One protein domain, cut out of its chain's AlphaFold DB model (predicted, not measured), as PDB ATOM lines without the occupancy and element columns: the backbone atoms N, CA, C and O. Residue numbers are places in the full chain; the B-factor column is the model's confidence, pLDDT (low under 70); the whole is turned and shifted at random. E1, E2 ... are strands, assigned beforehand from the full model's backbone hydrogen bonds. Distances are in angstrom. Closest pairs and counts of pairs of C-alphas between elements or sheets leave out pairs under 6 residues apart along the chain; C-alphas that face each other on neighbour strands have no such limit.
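This is residues 129 to 213 of the 375 residues of the protein "TGc domain-containing protein" of Gammaproteobacteria bacterium (UniProt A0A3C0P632). With little regular structure, the domain has two small antiparallel sheets set as an L, E4 turning into E5 at the corner, with unnamed residues 172 to 178 in the open angle. The printed part has 85 residues with seven strands, E1 to E7, and no named helix; the strands hold 33 residues, all strand in class, in orders E1-E5-E6 and E2-E4-E7-E3. It is compact, with a radius of gyration of the C-alphas of 12.5 A, and spans 37 by 32 by 27 A.

E1, residues 129 to 131, is antiparallel to E5, residues 186 to 191, at 160 degrees, with N 130 and O 189 2.8 A apart. E5 and E6, residues 197 to 201, form a hairpin, with N 198 and O 190 at 2.8 A. E2, residues 143 to 146, is antiparallel to E4, residues 181 to 184, with N 145 and O 182 at 2.9 A. E7, residues 208 to 212, is antiparallel to E4, with N 210 and O 183 at 2.8 A, and to the edge strand E3, residues 161 to 166, with N 164 and O 209 at 2.8 A.

E1 begins at C-alpha 129 (88.219, 109.318, 123.790). From first to last C-alpha, E3 measures 16.4 A and E5 13.9 A. E7 ends at C-alpha 212 (85.489, 101.740, 105.932).

The C-alphas farthest apart, of Gln 154 and Arg 203, are 37.1 A apart. The printed part has no cut; the links E1 to E2, E2 to E3 and E3 to E4 are long. The model's pLDDT is under 70 at residues 132 to 133 and 154 to 159.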
ATOM      1  N   SER A 129      89.489 110.023 123.627       76.81
ATOM      2  CA  SER A 129      88.219 109.318 123.790       76.81
ATOM      3  C   SER A 129      87.215 109.894 122.811       76.81
ATOM      4  O   SER A 129      86.856 111.060 122.931       76.81
ATOM      5  N   TYR A 130      86.740 109.055 121.902       76.50
ATOM      6  CA  TYR A 130      85.662 109.358 120.980       76.50
ATOM      7  C   TYR A 130      84.339 108.968 121.636       76.50
ATOM      8  O   TYR A 130      84.020 107.783 121.778       76.50
ATOM      9  N   GLY A 131      83.612 109.962 122.140       73.81
ATOM     10  CA  GLY A 131      82.330 109.763 122.822       73.81
ATOM     11  C   GLY A 131      81.138 109.808 121.865       73.81
ATOM     12  O   GLY A 131      81.255 110.251 120.727       73.81
ATOM     13  N   GLY A 132      79.951 109.431 122.350       63.22
ATOM     14  CA  GLY A 132      78.720 109.432 121.548       63.22
ATOM     15  C   GLY A 132      78.311 110.788 120.943       63.22
ATOM     16  O   GLY A 132      77.502 110.808 120.025       63.22
ATOM     17  N   PHE A 133      78.873 111.912 121.407       62.91
ATOM     18  CA  PHE A 133      78.657 113.237 120.802       62.91
ATOM     19  C   PHE A 133      79.441 113.455 119.499       62.91
ATOM     20  O   PHE A 133      79.039 114.278 118.684       62.91
ATOM     21  N   GLU A 134      80.546 112.732 119.310       77.50
ATOM     22  CA  GLU A 134      81.373 112.773 118.095       77.50
ATOM     23  C   GLU A 134      80.947 111.697 117.086       77.50
ATOM     24  O   GLU A 134      81.371 111.708 115.933       77.50
ATOM     25  N   ALA A 135      80.098 110.760 117.513       85.44
ATOM     26  CA  ALA A 135      79.634 109.659 116.693       85.44
ATOM     27  C   ALA A 135      78.351 110.006 115.930       85.44
ATOM     28  O   ALA A 135      77.402 110.576 116.472       85.44
ATOM     29  N   LEU A 136      78.267 109.551 114.682       89.00
ATOM     30  CA  LEU A 136      77.017 109.531 113.937       89.00
ATOM     31  C   LEU A 136      76.179 108.325 114.384       89.00
ATOM     32  O   LEU A 136      76.546 107.176 114.128       89.00
ATOM     33  N   SER A 137      75.032 108.582 115.013       90.69
ATOM     34  CA  SER A 137      74.040 107.544 115.310       90.69
ATOM     35  C   SER A 137      73.352 107.086 114.025       90.69
ATOM     36  O   SER A 137      72.779 107.890 113.289       90.69
ATOM     37  N   LEU A 138      73.360 105.781 113.775       91.31
ATOM     38  CA  LEU A 138      72.710 105.155 112.628       91.31
ATOM     39  C   LEU A 138      71.334 104.600 113.015       91.31
ATOM     40  O   LEU A 138      71.081 104.243 114.165       91.31
ATOM     41  N   SER A 139      70.442 104.460 112.032       89.12
ATOM     42  CA  SER A 139      69.107 103.871 112.228       89.12
ATOM     43  C   SER A 139      69.143 102.395 112.652       89.12
ATOM     44  O   SER A 139      68.158 101.884 113.179       89.12
ATOM     45  N   THR A 140      70.279 101.715 112.467       87.69
ATOM     46  CA  THR A 140      70.534 100.332 112.906       87.69
ATOM     47  C   THR A 140      70.787 100.203 114.417       87.69
ATOM     48  O   THR A 140      70.911  99.080 114.926       87.69
ATOM     49  N   GLY A 141      70.875 101.332 115.135       87.00
ATOM     50  CA  GLY A 141      71.318 101.401 116.530       87.00
ATOM     51  C   GLY A 141      72.838 101.294 116.692       87.00
ATOM     52  O   GLY A 141      73.318 101.016 117.783       87.00
ATOM     53  N   GLU A 142      73.595 101.445 115.605       91.31
ATOM     54  CA  GLU A 142      75.058 101.505 115.623       91.31
ATOM     55  C   GLU A 142      75.546 102.947 115.637       91.31
ATOM     56  O   GLU A 142      74.867 103.861 115.169       91.31
ATOM     57  N   PHE A 143      76.764 103.129 116.127       92.00
ATOM     58  CA  PHE A 143      77.469 104.396 116.108       92.00
ATOM     59  C   PHE A 143      78.621 104.308 115.114       92.00
ATOM     60  O   PHE A 143      79.387 103.341 115.123       92.00
ATOM     61  N   ARG A 144      78.735 105.315 114.248       93.00
ATOM     62  CA  ARG A 144      79.866 105.496 113.340       93.00
ATOM     63  C   ARG A 144      80.769 106.598 113.875       93.00
ATOM     64  O   ARG A 144      80.329 107.734 114.017       93.00
ATOM     65  N   TYR A 145      82.025 106.255 114.109       92.00
ATOM     66  CA  TYR A 145      83.065 107.167 114.564       92.00
ATOM     67  C   TYR A 145      84.006 107.464 113.405       92.00
ATOM     68  O   TYR A 145      84.427 106.539 112.707       92.00
ATOM     69  N   GLU A 146      84.323 108.738 113.207       90.38
ATOM     70  CA  GLU A 146      85.415 109.161 112.335       90.38
ATOM     71  C   GLU A 146      86.737 109.002 113.094       90.38
ATOM     72  O   GLU A 146      86.850 109.383 114.261       90.38
ATOM     73  N   ILE A 147      87.721 108.386 112.446       88.44
ATOM     74  CA  ILE A 147      89.080 108.244 112.962       88.44
ATOM     75  C   ILE A 147      90.049 108.884 111.974       88.44
ATOM     76  O   ILE A 147      89.835 108.832 110.762       88.44
ATOM     77  N   ASP A 148      91.122 109.477 112.491       87.06
ATOM     78  CA  ASP A 148      92.094 110.153 111.638       87.06
ATOM     79  C   ASP A 148      92.776 109.135 110.712       87.06
ATOM     80  O   ASP A 148      93.419 108.183 111.168       87.06
ATOM     81  N   ASN A 149      92.626 109.337 109.401       90.38
ATOM     82  CA  ASN A 149      93.302 108.538 108.391       90.38
ATOM     83  C   ASN A 149      94.521 109.287 107.859       90.38
ATOM     84  O   ASN A 149      94.396 110.169 107.010       90.38
ATOM     85  N   HIS A 150      95.695 108.859 108.308       92.50
ATOM     86  CA  HIS A 150      96.968 109.413 107.864       92.50
ATOM     87  C   HIS A 150      97.714 108.555 106.846       92.50
ATOM     88  O   HIS A 150      98.852 108.857 106.499       92.50
ATOM     89  N   HIS A 151      97.118 107.454 106.391       92.00
ATOM     90  CA  HIS A 151      97.773 106.586 105.424       92.00
ATOM     91  C   HIS A 151      97.612 107.108 104.002       92.00
ATOM     92  O   HIS A 151      96.520 107.510 103.593       92.00
ATOM     93  N   ALA A 152      98.692 107.023 103.231       86.69
ATOM     94  CA  ALA A 152      98.662 107.215 101.794       86.69
ATOM     95  C   ALA A 152      97.837 106.084 101.164       86.69
ATOM     96  O   ALA A 152      98.328 105.004 100.846       86.69
ATOM     97  N   SER A 153      96.537 106.314 101.018       71.62
ATOM     98  CA  SER A 153      95.618 105.390 100.364       71.62
ATOM     99  C   SER A 153      94.987 106.061  99.157       71.62
ATOM    100  O   SER A 153      94.531 107.203  99.250       71.62
ATOM    101  N   GLN A 154      94.892 105.341  98.038       60.53
ATOM    102  CA  GLN A 154      94.055 105.791  96.931       60.53
ATOM    103  C   GLN A 154      92.595 105.821  97.392       60.53
ATOM    104  O   GLN A 154      92.092 104.839  97.937       60.53
ATOM    105  N   VAL A 155      91.912 106.943  97.167       61.34
ATOM    106  CA  VAL A 155      90.480 107.070  97.457       61.34
ATOM    107  C   VAL A 155      89.718 106.123  96.528       61.34
ATOM    108  O   VAL A 155      89.536 106.400  95.343       61.34
ATOM    109  N   THR A 156      89.286 104.979  97.052       57.97
ATOM    110  CA  THR A 156      88.469 104.020  96.301       57.97
ATOM    111  C   THR A 156      87.010 104.461  96.314       57.97
ATOM    112  O   THR A 156      86.460 104.742  97.378       57.97
ATOM    113  N   THR A 157      86.377 104.501  95.139       57.56
ATOM    114  CA  THR A 157      84.944 104.791  94.988       57.56
ATOM    115  C   THR A 157      84.272 103.625  94.247       57.56
ATOM    116  O   THR A 157      84.647 103.379  93.100       57.56
ATOM    117  N   PRO A 158      83.288 102.922  94.845       65.25
ATOM    118  CA  PRO A 158      82.720 103.151  96.178       65.25
ATOM    119  C   PRO A 158      83.709 102.831  97.323       65.25
ATOM    120  O   PRO A 158      84.689 102.116  97.103       65.25
ATOM    121  N   PRO A 159      83.471 103.363  98.539       67.19
ATOM    122  CA  PRO A 159      84.270 103.045  99.718       67.19
ATOM    123  C   PRO A 159      84.297 101.539  99.962       67.19
ATOM    124  O   PRO A 159      83.247 100.904 100.077       67.19
ATOM    125  N   ARG A 160      85.496 100.968 100.082       78.69
ATOM    126  CA  ARG A 160      85.652  99.573 100.490       78.69
ATOM    127  C   ARG A 160      85.350  99.450 101.975       78.69
ATOM    128  O   ARG A 160      85.812 100.268 102.778       78.69
ATOM    129  N   SER A 161      84.582  98.426 102.328       88.25
ATOM    130  CA  SER A 161      84.270  98.119 103.719       88.25
ATOM    131  C   SER A 161      84.511  96.651 104.023       88.25
ATOM    132  O   SER A 161      84.349  95.799 103.153       88.25
ATOM    133  N   MET A 162      84.891  96.379 105.264       93.12
ATOM    134  CA  MET A 162      85.028  95.029 105.796       93.12
ATOM    135  C   MET A 162      84.447  94.984 107.204       93.12
ATOM    136  O   MET A 162      84.601  95.937 107.973       93.12
ATOM    137  N   THR A 163      83.791  93.884 107.548       95.56
ATOM    138  CA  THR A 163      83.272  93.638 108.895       95.56
ATOM    139  C   THR A 163      84.200  92.673 109.608       95.56
ATOM    140  O   THR A 163      84.532  91.615 109.081       95.56
ATOM    141  N   VAL A 164      84.620  93.032 110.815       95.81
ATOM    142  CA  VAL A 164      85.443  92.195 111.681       95.81
ATOM    143  C   VAL A 164      84.599  91.735 112.862       95.81
ATOM    144  O   VAL A 164      83.963  92.545 113.535       95.81
ATOM    145  N   HIS A 165      84.615  90.433 113.121       94.94
ATOM    146  CA  HIS A 165      84.008  89.792 114.282       94.94
ATOM    147  C   HIS A 165      85.122  89.297 115.198       94.94
ATOM    148  O   HIS A 165      85.920  88.448 114.792       94.94
ATOM    149  N   ASN A 166      85.175  89.799 116.429       91.94
ATOM    150  CA  ASN A 166      86.132  89.340 117.427       91.94
ATOM    151  C   ASN A 166      85.622  88.063 118.109       91.94
ATOM    152  O   ASN A 166      84.521  88.019 118.655       91.94
ATOM    153  N   LEU A 167      86.444  87.015 118.066       90.94
ATOM    154  CA  LEU A 167      86.161  85.688 118.617       90.94
ATOM    155  C   LEU A 167      86.857  85.457 119.969       90.94
ATOM    156  O   LEU A 167      86.816  84.350 120.518       90.94
ATOM    157  N   THR A 168      87.529  86.475 120.507       86.06
ATOM    158  CA  THR A 168      88.225  86.430 121.791       86.06
ATOM    159  C   THR A 168      87.484  87.238 122.868       86.06
ATOM    160  O   THR A 168      86.489  87.937 122.649       86.06
ATOM    161  N   ASN A 169      87.986  87.128 124.098       80.88
ATOM    162  CA  ASN A 169      87.469  87.894 125.227       80.88
ATOM    163  C   ASN A 169      88.105  89.284 125.355       80.88
ATOM    164  O   ASN A 169      87.624  90.061 126.180       80.88
ATOM    165  N   ASP A 170      89.128  89.612 124.560       80.38
ATOM    166  CA  ASP A 170      89.707  90.955 124.562       80.38
ATOM    167  C   ASP A 170      88.736  91.982 123.956       80.38
ATOM    168  O   ASP A 170      87.709  91.639 123.365       80.38
ATOM    169  N   ASN A 171      89.023  93.258 124.190       84.00
ATOM    170  CA  ASN A 171      88.222  94.372 123.696       84.00
ATOM    171  C   ASN A 171      89.113  95.306 122.877       84.00
ATOM    172  O   ASN A 171      89.131  96.507 123.120       84.00
ATOM    173  N   TYR A 172      89.886  94.762 121.942       87.81
ATOM    174  CA  TYR A 172      90.679  95.578 121.025       87.81
ATOM    175  C   TYR A 172      90.006  95.639 119.658       87.81
ATOM    176  O   TYR A 172      89.513  94.632 119.148       87.81
ATOM    177  N   LEU A 173      89.982  96.832 119.069       91.69
ATOM    178  CA  LEU A 173      89.648  97.012 117.665       91.69
ATOM    179  C   LEU A 173      90.946  96.983 116.869       91.69
ATOM    180  O   LEU A 173      91.806  97.844 117.044       91.69
ATOM    181  N   PHE A 174      91.055  96.013 115.972       92.94
ATOM    182  CA  PHE A 174      92.094  96.020 114.955       92.94
ATOM    183  C   PHE A 174      91.583  96.752 113.717       92.94
ATOM    184  O   PHE A 174      90.455  96.523 113.268       92.94
ATOM    185  N   VAL A 175      92.410  97.641 113.174       92.56
ATOM    186  CA  VAL A 175      92.029  98.520 112.065       92.56
ATOM    187  C   VAL A 175      92.936  98.324 110.866       92.56
ATOM    188  O   VAL A 175      94.145  98.150 110.991       92.56
ATOM    189  N   LYS A 176      92.343  98.393 109.679       91.56
ATOM    190  CA  LYS A 176      93.087  98.393 108.426       91.56
ATOM    191  C   LYS A 176      93.836  99.726 108.288       91.56
ATOM    192  O   LYS A 176      93.215 100.769 108.534       91.56
ATOM    193  N   PRO A 177      95.108  99.744 107.863       89.19
ATOM    194  CA  PRO A 177      95.729 100.946 107.315       89.19
ATOM    195  C   PRO A 177      94.793 101.644 106.309       89.19
ATOM    196  O   PRO A 177      94.164 100.984 105.482       89.19
ATOM    197  N   GLY A 178      94.620 102.963 106.407       88.88
ATOM    198  CA  GLY A 178      93.669 103.688 105.547       88.88
ATOM    199  C   GLY A 178      92.209 103.688 106.024       88.88
ATOM    200  O   GLY A 178      91.327 104.145 105.292       88.88
ATOM    201  N   THR A 179      91.898 103.143 107.205       91.31
ATOM    202  CA  THR A 179      90.545 103.252 107.783       91.31
ATOM    203  C   THR A 179      90.280 104.697 108.192       91.31
ATOM    204  O   THR A 179      91.091 105.286 108.896       91.31
ATOM    205  N   SER A 180      89.125 105.242 107.809       90.88
ATOM    206  CA  SER A 180      88.674 106.566 108.260       90.88
ATOM    207  C   SER A 180      87.421 106.523 109.121       90.88
ATOM    208  O   SER A 180      87.124 107.479 109.825       90.88
ATOM    209  N   HIS A 181      86.663 105.427 109.075       92.19
ATOM    210  CA  HIS A 181      85.508 105.262 109.943       92.19
ATOM    211  C   HIS A 181      85.444 103.861 110.524       92.19
ATOM    212  O   HIS A 181      85.699 102.868 109.835       92.19
ATOM    213  N   VAL A 182      85.014 103.804 111.780       94.25
ATOM    214  CA  VAL A 182      84.714 102.569 112.494       94.25
ATOM    215  C   VAL A 182      83.263 102.619 112.947       94.25
ATOM    216  O   VAL A 182      82.841 103.557 113.619       94.25
ATOM    217  N   THR A 183      82.478 101.621 112.549       94.19
ATOM    218  CA  THR A 183      81.049 101.535 112.873       94.19
ATOM    219  C   THR A 183      80.770 100.295 113.712       94.19
ATOM    220  O   THR A 183      81.242  99.213 113.378       94.19
ATOM    221  N   GLY A 184      79.990 100.419 114.783       93.06
ATOM    222  CA  GLY A 184      79.545  99.265 115.563       93.06
ATOM    223  C   GLY A 184      78.655  99.631 116.748       93.06
ATOM    224  O   GLY A 184      78.267 100.785 116.929       93.06
ATOM    225  N   ARG A 185      78.299  98.626 117.558       91.38
ATOM    226  CA  ARG A 185      77.453  98.789 118.756       91.38
ATOM    227  C   ARG A 185      78.290  98.965 120.021       91.38
ATOM    228  O   ARG A 185      78.396  98.056 120.850       91.38
ATOM    229  N   PHE A 186      78.903 100.132 120.146       88.31
ATOM    230  CA  PHE A 186      79.648 100.551 121.332       88.31
ATOM    231  C   PHE A 186      79.424 102.042 121.606       88.31
ATOM    232  O   PHE A 186      79.336 102.856 120.686       88.31
ATOM    233  N   ALA A 187      79.339 102.387 122.893       84.06
ATOM    234  CA  ALA A 187      78.972 103.721 123.374       84.06
ATOM    235  C   ALA A 187      80.109 104.754 123.269       84.06
ATOM    236  O   ALA A 187      79.864 105.958 123.348       84.06
ATOM    237  N   ALA A 188      81.350 104.278 123.140       88.19
ATOM    238  CA  ALA A 188      82.544 105.092 122.938       88.19
ATOM    239  C   ALA A 188      83.689 104.237 122.373       88.19
ATOM    240  O   ALA A 188      83.691 103.014 122.543       88.19
ATOM    241  N   ILE A 189      84.695 104.886 121.783       90.25
ATOM    242  CA  ILE A 189      86.016 104.302 121.509       90.25
ATOM    243  C   ILE A 189      87.069 105.118 122.260       90.25
ATOM    244  O   ILE A 189      87.048 106.342 122.232       90.25
ATOM    245  N   SER A 190      88.024 104.454 122.900       89.06
ATOM    246  CA  SER A 190      89.225 105.094 123.451       89.06
ATOM    247  C   SER A 190      90.467 104.667 122.676       89.06
ATOM    248  O   SER A 190      90.545 103.523 122.236       89.06
ATOM    249  N   ARG A 191      91.426 105.578 122.508       87.75
ATOM    250  CA  ARG A 191      92.731 105.355 121.876       87.75
ATOM    251  C   ARG A 191      93.824 105.632 122.899       87.75
ATOM    252  O   ARG A 191      93.870 106.734 123.449       87.75
ATOM    253  N   ASN A 192      94.661 104.635 123.180       85.62
ATOM    254  CA  ASN A 192      95.805 104.794 124.083       85.62
ATOM    255  C   ASN A 192      97.056 105.302 123.340       85.62
ATOM    256  O   ASN A 192      97.027 105.498 122.130       85.62
ATOM    257  N   ALA A 193      98.160 105.492 124.070       85.81
ATOM    258  CA  ALA A 193      99.417 105.992 123.506       85.81
ATOM    259  C   ALA A 193     100.030 105.078 122.426       85.81
ATOM    260  O   ALA A 193     100.739 105.557 121.551       85.81
ATOM    261  N   ALA A 194      99.739 103.774 122.462       86.25
ATOM    262  CA  ALA A 194     100.183 102.805 121.458       86.25
ATOM    263  C   ALA A 194      99.204 102.668 120.288       86.25
ATOM    264  O   ALA A 194      99.244 101.668 119.574       86.25
ATOM    265  N   ASP A 195      98.296 103.631 120.109       87.88
ATOM    266  CA  ASP A 195      97.247 103.628 119.089       87.88
ATOM    267  C   ASP A 195      96.269 102.450 119.149       87.88
ATOM    268  O   ASP A 195      95.500 102.230 118.212       87.88
ATOM    269  N   VAL A 196      96.232 101.730 120.273       88.31
ATOM    270  CA  VAL A 196      95.276 100.643 120.473       88.31
ATOM    271  C   VAL A 196      93.903 101.244 120.728       88.31
ATOM    272  O   VAL A 196      93.696 101.994 121.690       88.31
ATOM    273  N   LEU A 197      92.950 100.875 119.877       90.00
ATOM    274  CA  LEU A 197      91.556 101.272 120.001       90.00
ATOM    275  C   LEU A 197      90.794 100.270 120.872       90.00
ATOM    276  O   LEU A 197      90.794  99.069 120.615       90.00
ATOM    277  N   THR A 198      90.128 100.771 121.907       90.06
ATOM    278  CA  THR A 198      89.332  99.979 122.852       90.06
ATOM    279  C   THR A 198      87.893 100.502 122.861       90.06
ATOM    280  O   THR A 198      87.676 101.649 123.275       90.06
ATOM    281  N   PRO A 199      86.902  99.708 122.421       90.81
ATOM    282  CA  PRO A 199      85.503 100.097 122.413       90.81
ATOM    283  C   PRO A 199      84.853  99.831 123.777       90.81
ATOM    284  O   PRO A 199      85.126  98.835 124.452       90.81
ATOM    285  N   ALA A 200      83.917 100.691 124.159       89.38
ATOM    286  CA  ALA A 200      83.007 100.457 125.272       89.38
ATOM    287  C   ALA A 200      81.745  99.746 124.758       89.38
ATOM    288  O   ALA A 200      80.746 100.395 124.438       89.38
ATOM    289  N   TYR A 201      81.805  98.416 124.626       84.38
ATOM    290  CA  TYR A 201      80.662  97.618 124.168       84.38
ATOM    291  C   TYR A 201      79.456  97.755 125.099       84.38
ATOM    292  O   TYR A 201      79.577  97.730 126.326       84.38
ATOM    293  N   GLU A 202      78.274  97.835 124.496       81.00
ATOM    294  CA  GLU A 202      77.026  97.685 125.230       81.00
ATOM    295  C   GLU A 202      76.863  96.242 125.731       81.00
ATOM    296  O   GLU A 202      77.365  95.273 125.157       81.00
ATOM    297  N   ARG A 203      76.165  96.069 126.853       78.12
ATOM    298  CA  ARG A 203      76.044  94.750 127.477       78.12
ATOM    299  C   ARG A 203      75.255  93.798 126.575       78.12
ATOM    300  O   ARG A 203      74.091  94.046 126.285       78.12
ATOM    301  N   GLY A 204      75.865  92.665 126.226       78.12
ATOM    302  CA  GLY A 204      75.215  91.614 125.439       78.12
ATOM    303  C   GLY A 204      75.183  91.879 123.933       78.12
ATOM    304  O   GLY A 204      74.455  91.181 123.229       78.12
ATOM    305  N   THR A 205      75.940  92.860 123.432       80.69
ATOM    306  CA  THR A 205      76.110  93.056 121.989       80.69
ATOM    307  C   THR A 205      77.166  92.122 121.409       80.69
ATOM    308  O   THR A 205      78.063  91.645 122.107       80.69
ATOM    309  N   ASP A 206      77.032  91.846 120.112       82.75
ATOM    310  CA  ASP A 206      78.057  91.144 119.349       82.75
ATOM    311  C   ASP A 206      79.316  92.016 119.232       82.75
ATOM    312  O   ASP A 206      79.227  93.219 118.954       82.75
ATOM    313  N   LYS A 207      80.492  91.409 119.426       91.00
ATOM    314  CA  LYS A 207      81.790  92.085 119.326       91.00
ATOM    315  C   LYS A 207      82.204  92.208 117.864       91.00
ATOM    316  O   LYS A 207      83.168  91.591 117.413       91.00
ATOM    317  N   ARG A 208      81.460  93.026 117.127       93.44
ATOM    318  CA  ARG A 208      81.696  93.291 115.709       93.44
ATOM    319  C   ARG A 208      81.892  94.772 115.431       93.44
ATOM    320  O   ARG A 208      81.303  95.621 116.107       93.44
ATOM    321  N   TRP A 209      82.689  95.076 114.417       95.25
ATOM    322  CA  TRP A 209      82.825  96.423 113.875       95.25
ATOM    323  C   TRP A 209      83.027  96.380 112.367       95.25
ATOM    324  O   TRP A 209      83.622  95.450 111.828       95.25
ATOM    325  N   GLN A 210      82.540  97.407 111.687       95.00
ATOM    326  CA  GLN A 210      82.791  97.636 110.277       95.00
ATOM    327  C   GLN A 210      83.858  98.717 110.126       95.00
ATOM    328  O   GLN A 210      83.758  99.791 110.723       95.00
ATOM    329  N   LEU A 211      84.865  98.425 109.314       93.88
ATOM    330  CA  LEU A 211      85.895  99.359 108.884       93.88
ATOM    331  C   LEU A 211      85.524  99.867 107.497       93.88
ATOM    332  O   LEU A 211      85.176  99.070 106.625       93.88
ATOM    333  N   SER A 212      85.624 101.175 107.275       90.19
ATOM    334  CA  SER A 212      85.489 101.740 105.932       90.19
ATOM    335  C   SER A 212      86.559 102.781 105.649       90.19
ATOM    336  O   SER A 212      86.878 103.613 106.503       90.19
ATOM    337  N   SER A 213      87.068 102.747 104.420       84.06
ATOM    338  CA  SER A 213      87.986 103.743 103.875       84.06
ATOM    339  C   SER A 213      87.194 104.714 103.004       84.06
ATOM    340  O   SER A 213      86.819 104.390 101.879       84.06
TER     341      SER A 213